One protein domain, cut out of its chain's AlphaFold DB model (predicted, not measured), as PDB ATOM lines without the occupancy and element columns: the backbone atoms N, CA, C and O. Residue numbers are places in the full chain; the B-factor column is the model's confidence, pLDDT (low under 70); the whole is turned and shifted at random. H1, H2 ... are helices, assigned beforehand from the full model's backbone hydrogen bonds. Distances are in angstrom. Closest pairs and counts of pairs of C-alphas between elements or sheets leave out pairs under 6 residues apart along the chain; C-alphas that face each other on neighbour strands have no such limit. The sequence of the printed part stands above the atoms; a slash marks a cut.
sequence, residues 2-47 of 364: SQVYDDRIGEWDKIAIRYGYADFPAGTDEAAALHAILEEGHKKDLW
ATOM      1  N   SER A   2     219.777 134.389 174.855       55.47
ATOM      2  CA  SER A   2     221.219 134.703 174.734       55.47
ATOM      3  C   SER A   2     221.609 136.191 174.631       55.47
ATOM      4  O   SER A   2     222.786 136.475 174.477       55.47
ATOM      5  N   GLN A   3     220.663 137.135 174.699       68.44
ATOM      6  CA  GLN A   3     220.933 138.588 174.624       68.44
ATOM      7  C   GLN A   3     220.373 139.373 175.825       68.44
ATOM      8  O   GLN A   3     220.156 140.574 175.734       68.44
ATOM      9  N   VAL A   4     220.043 138.689 176.927       64.50
ATOM     10  CA  VAL A   4     219.429 139.332 178.109       64.50
ATOM     11  C   VAL A   4     220.491 139.876 179.075       64.50
ATOM     12  O   VAL A   4     220.195 140.765 179.865       64.50
ATOM     13  N   TYR A   5     221.724 139.375 178.983       66.75
ATOM     14  CA  TYR A   5     222.873 139.834 179.760       66.75
ATOM     15  C   TYR A   5     223.906 140.442 178.813       66.75
ATOM     16  O   TYR A   5     224.154 139.873 177.748       66.75
ATOM     17  N   ASP A   6     224.477 141.585 179.195       73.38
ATOM     18  CA  ASP A   6     225.653 142.135 178.516       73.38
ATOM     19  C   ASP A   6     226.841 141.188 178.745       73.38
ATOM     20  O   ASP A   6     226.994 140.619 179.827       73.38
ATOM     21  N   ASP A   7     227.654 140.982 177.715       80.75
ATOM     22  CA  ASP A   7     228.865 140.159 177.767       80.75
ATOM     23  C   ASP A   7     230.124 140.992 178.053       80.75
ATOM     24  O   ASP A   7     231.240 140.467 178.090       80.75
ATOM     25  N   ARG A   8     229.950 142.300 178.279       86.06
ATOM     26  CA  ARG A   8     231.015 143.260 178.569       86.06
ATOM     27  C   ARG A   8     231.026 143.690 180.036       86.06
ATOM     28  O   ARG A   8     230.028 143.617 180.743       86.06
ATOM     29  N   ILE A   9     232.187 144.173 180.479       88.25
ATOM     30  CA  ILE A   9     232.357 144.807 181.795       88.25
ATOM     31  C   ILE A   9     231.708 146.197 181.827       88.25
ATOM     32  O   ILE A   9     231.677 146.888 180.800       88.25
ATOM     33  N   GLY A  10     231.243 146.619 183.004       88.62
ATOM     34  CA  GLY A  10     230.583 147.905 183.193       88.62
ATOM     35  C   GLY A  10     231.512 149.094 182.946       88.62
ATOM     36  O   GLY A  10     232.736 149.007 183.070       88.62
ATOM     37  N   GLU A  11     230.937 150.249 182.605       91.19
ATOM     38  CA  GLU A  11     231.724 151.468 182.368       91.19
ATOM     39  C   GLU A  11     232.466 151.935 183.629       91.19
ATOM     40  O   GLU A  11     233.616 152.366 183.538       91.19
ATOM     41  N   TRP A  12     231.856 151.783 184.810       91.00
ATOM     42  CA  TRP A  12     232.535 152.037 186.082       91.00
ATOM     43  C   TRP A  12     233.693 151.058 186.322       91.00
ATOM     44  O   TRP A  12     234.779 151.489 186.702       91.00
ATOM     45  N   ASP A  13     233.512 149.768 186.014       92.69
ATOM     46  CA  ASP A  13     234.565 148.754 186.176       92.69
ATOM     47  C   ASP A  13     235.805 149.101 185.346       92.69
ATOM     48  O   ASP A  13     236.930 148.947 185.811       92.69
ATOM     49  N   LYS A  14     235.622 149.647 184.136       94.88
ATOM     50  CA  LYS A  14     236.734 150.118 183.292       94.88
ATOM     51  C   LYS A  14     237.523 151.245 183.958       94.88
ATOM     52  O   LYS A  14     238.751 151.245 183.880       94.88
ATOM     53  N   ILE A  15     236.841 152.203 184.591       96.38
ATOM     54  CA  ILE A  15     237.486 153.298 185.331       96.38
ATOM     55  C   ILE A  15     238.212 152.747 186.561       96.38
ATOM     56  O   ILE A  15     239.390 153.044 186.746       96.38
ATOM     57  N   ALA A  16     237.555 151.893 187.347       94.62
ATOM     58  CA  ALA A  16     238.117 151.309 188.561       94.62
ATOM     59  C   ALA A  16     239.349 150.432 188.277       94.62
ATOM     60  O   ALA A  16     240.371 150.568 188.949       94.62
ATOM     61  N   ILE A  17     239.293 149.583 187.245       95.19
ATOM     62  CA  ILE A  17     240.425 148.746 186.824       95.19
ATOM     63  C   ILE A  17     241.584 149.621 186.344       95.19
ATOM     64  O   ILE A  17     242.718 149.397 186.754       95.19
ATOM     65  N   ARG A  18     241.323 150.647 185.523       95.50
ATOM     66  CA  ARG A  18     242.377 151.577 185.087       95.50
ATOM     67  C   ARG A  18     243.003 152.318 186.261       95.50
ATOM     68  O   ARG A  18     244.213 152.471 186.285       95.50
ATOM     69  N   TYR A  19     242.205 152.756 187.228       95.00
ATOM     70  CA  TYR A  19     242.723 153.418 188.420       95.00
ATOM     71  C   TYR A  19     243.581 152.470 189.275       95.00
ATOM     72  O   TYR A  19     244.625 152.872 189.773       95.00
ATOM     73  N   GLY A  20     243.162 151.211 189.439       95.06
ATOM     74  CA  GLY A  20     243.854 150.244 190.298       95.06
ATOM     75  C   GLY A  20     245.056 149.532 189.667       95.06
ATOM     76  O   GLY A  20     245.898 149.034 190.407       95.06
ATOM     77  N   TYR A  21     245.126 149.453 188.333       95.50
ATOM     78  CA  TYR A  21     246.076 148.582 187.620       95.50
ATOM     79  C   TYR A  21     246.790 149.248 186.428       95.50
ATOM     80  O   TYR A  21     247.417 148.546 185.638       95.50
ATOM     81  N   ALA A  22     246.682 150.567 186.230       93.31
ATOM     82  CA  ALA A  22     247.440 151.232 185.168       93.31
ATOM     83  C   ALA A  22     248.942 151.276 185.487       93.31
ATOM     84  O   ALA A  22     249.345 151.742 186.550       93.31
ATOM     85  N   ASP A  23     249.763 150.871 184.517       93.69
ATOM     86  CA  ASP A  23     251.211 151.058 184.561       93.69
ATOM     87  C   ASP A  23     251.584 152.431 183.986       93.69
ATOM     88  O   ASP A  23     251.260 152.753 182.837       93.69
ATOM     89  N   PHE A  24     252.305 153.239 184.766       94.31
ATOM     90  CA  PHE A  24     252.776 154.558 184.339       94.31
ATOM     91  C   PHE A  24     254.280 154.545 184.017       94.31
ATOM     92  O   PHE A  24     255.071 153.987 184.783       94.31
ATOM     93  N   PRO A  25     254.726 155.176 182.912       94.38
ATOM     94  CA  PRO A  25     256.148 155.317 182.606       94.38
ATOM     95  C   PRO A  25     256.915 156.073 183.698       94.38
ATOM     96  O   PRO A  25     256.371 156.964 184.357       94.38
ATOM     97  N   ALA A  26     258.211 155.784 183.831       92.94
ATOM     98  CA  ALA A  26     259.075 156.478 184.781       92.94
ATOM     99  C   ALA A  26     259.088 157.998 184.528       92.94
ATOM    100  O   ALA A  26     259.253 158.444 183.393       92.94
ATOM    101  N   GLY A  27     258.929 158.789 185.594       94.00
ATOM    102  CA  GLY A  27     258.849 160.255 185.527       94.00
ATOM    103  C   GLY A  27     257.432 160.820 185.363       94.00
ATOM    104  O   GLY A  27     257.279 162.039 185.328       94.00
ATOM    105  N   THR A  28     256.402 159.970 185.289       95.44
ATOM    106  CA  THR A  28     254.997 160.407 185.331       95.44
ATOM    107  C   THR A  28     254.625 160.873 186.739       95.44
ATOM    108  O   THR A  28     254.973 160.219 187.721       95.44
ATOM    109  N   ASP A  29     253.877 161.973 186.842       96.44
ATOM    110  CA  ASP A  29     253.164 162.320 188.074       96.44
ATOM    111  C   ASP A  29     251.959 161.380 188.227       96.44
ATOM    112  O   ASP A  29     250.899 161.586 187.631       96.44
ATOM    113  N   GLU A  30     252.160 160.301 188.982       94.56
ATOM    114  CA  GLU A  30     251.157 159.259 189.205       94.56
ATOM    115  C   GLU A  30     249.876 159.819 189.836       94.56
ATOM    116  O   GLU A  30     248.777 159.463 189.415       94.56
ATOM    117  N   ALA A  31     249.989 160.753 190.784       93.50
ATOM    118  CA  ALA A  31     248.827 161.335 191.451       93.50
ATOM    119  C   ALA A  31     247.969 162.142 190.467       93.50
ATOM    120  O   ALA A  31     246.744 161.994 190.442       93.50
ATOM    121  N   ALA A  32     248.602 162.952 189.612       94.69
ATOM    122  CA  ALA A  32     247.899 163.689 188.566       94.69
ATOM    123  C   ALA A  32     247.268 162.752 187.519       94.69
ATOM    124  O   ALA A  32     246.140 162.988 187.078       94.69
ATOM    125  N   ALA A  33     247.961 161.673 187.141       95.44
ATOM    126  CA  ALA A  33     247.464 160.700 186.172       95.44
ATOM    127  C   ALA A  33     246.257 159.902 186.702       95.44
ATOM    128  O   ALA A  33     245.249 159.768 186.005       95.44
ATOM    129  N   LEU A  34     246.317 159.435 187.952       95.50
ATOM    130  CA  LEU A  34     245.208 158.766 188.635       95.50
ATOM    131  C   LEU A  34     244.007 159.702 188.818       95.50
ATOM    132  O   LEU A  34     242.868 159.307 188.559       95.50
ATOM    133  N   HIS A  35     244.248 160.963 189.186       92.56
ATOM    134  CA  HIS A  35     243.188 161.967 189.271       92.56
ATOM    135  C   HIS A  35     242.501 162.180 187.914       92.56
ATOM    136  O   HIS A  35     241.273 162.203 187.845       92.56
ATOM    137  N   ALA A  36     243.260 162.236 186.816       93.88
ATOM    138  CA  ALA A  36     242.693 162.364 185.476       93.88
ATOM    139  C   ALA A  36     241.787 161.178 185.080       93.88
ATOM    140  O   ALA A  36     240.793 161.388 184.381       93.88
ATOM    141  N   ILE A  37     242.084 159.954 185.542       95.88
ATOM    142  CA  ILE A  37     241.218 158.776 185.336       95.88
ATOM    143  C   ILE A  37     239.878 158.956 186.062       95.88
ATOM    144  O   ILE A  37     238.827 158.691 185.476       95.88
ATOM    145  N   LEU A  38     239.894 159.445 187.306       92.88
ATOM    146  CA  LEU A  38     238.664 159.730 188.055       92.88
ATOM    147  C   LEU A  38     237.843 160.841 187.387       92.88
ATOM    148  O   LEU A  38     236.638 160.688 187.205       92.88
ATOM    149  N   GLU A  39     238.492 161.917 186.933       92.06
ATOM    150  CA  GLU A  39     237.820 162.995 186.196       92.06
ATOM    151  C   GLU A  39     237.200 162.520 184.876       92.06
ATOM    152  O   GLU A  39     236.169 163.043 184.451       92.06
ATOM    153  N   GLU A  40     237.787 161.523 184.210       94.69
ATOM    154  CA  GLU A  40     237.170 160.885 183.045       94.69
ATOM    155  C   GLU A  40     235.870 160.159 183.419       94.69
ATOM    156  O   GLU A  40     234.875 160.291 182.704       94.69
ATOM    157  N   GLY A  41     235.866 159.428 184.539       93.62
ATOM    158  CA  GLY A  41     234.667 158.783 185.076       93.62
ATOM    159  C   GLY A  41     233.574 159.800 185.400       93.62
ATOM    160  O   GLY A  41     232.456 159.690 184.899       93.62
ATOM    161  N   HIS A  42     233.924 160.861 186.129       90.62
ATOM    162  CA  HIS A  42     232.988 161.923 186.501       90.62
ATOM    163  C   HIS A  42     232.390 162.640 185.279       90.62
ATOM    164  O   HIS A  42     231.191 162.898 185.241       90.62
ATOM    165  N   LYS A  43     233.185 162.907 184.232       92.00
ATOM    166  CA  LYS A  43     232.688 163.490 182.965       92.00
ATOM    167  C   LYS A  43     231.680 162.598 182.238       92.00
ATOM    168  O   LYS A  43     230.906 163.099 181.427       92.00
ATOM    169  N   LYS A  44     231.709 161.292 182.504       92.62
ATOM    170  CA  LYS A  44     230.759 160.299 181.989       92.62
ATOM    171  C   LYS A  44     229.605 160.031 182.960       92.62
ATOM    172  O   LYS A  44     228.833 159.112 182.710       92.62
ATOM    173  N   ASP A  45     229.494 160.811 184.037       89.88
ATOM    174  CA  ASP A  45     228.504 160.630 185.104       89.88
ATOM    175  C   ASP A  45     228.616 159.258 185.804       89.88
ATOM    176  O   ASP A  45     227.627 158.661 186.229       89.88
ATOM    177  N   LEU A  46     229.847 158.745 185.902       91.44
ATOM    178  CA  LEU A  46     230.177 157.510 186.604       91.44
ATOM    179  C   LEU A  46     230.734 157.858 187.985       91.44
ATOM    180  O   LEU A  46     231.851 158.368 188.105       91.44
ATOM    181  N   TRP A  47     229.947 157.573 189.017       88.56
ATOM    182  CA  TRP A  47     230.251 157.929 190.400       88.56
ATOM    183  C   TRP A  47     230.359 156.689 191.278       88.56
ATOM    184  O   TRP A  47     229.558 155.761 191.153       88.56
TER     185      TRP A  47
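This is residues 2 to 47 of the 364 residues of the protein "Zinc-dependent metalloprotease" of Acidobacteria bacterium (UniProt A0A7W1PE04). A free leading stretch, residues 2 to 10, sticks out from a helical hairpin, in which H1 and H2 pack side by side and run opposite ways, joined by a loop at one end. The printed part has 46 residues, with two named helices, H1 then H2, and no named strand; its class is all helix. It is loose, with a radius of gyration of the C-alphas of 13.4 A, and spans 47 by 21 by 10 A, the free stretch adding to the length.

H1, residues 11 to 21, and H2, residues 30 to 43, form a helical hairpin. They touch, and their closest C-alphas, those of Tyr 19 and Leu 34, are 5.9 A apart. Their lines stand at a shallow tilt of 3 degrees, opposite ways. In both helices every O i to N i+4 pair is within hydrogen-bond range.

H1 begins at C-alpha 11, (231.724, 151.468, 182.368), and measures 15.6 A from first to last C-alpha. H2 measures 19.9 A and ends at C-alpha 43, (232.688, 163.490, 182.965).

The C-alphas of Ser 2 and Gly 27, the two farthest apart, are 46.7 A apart. The printed part has no cut, and the link from H1 to H2 is short. Residues 2 to 5 have pLDDT under 70.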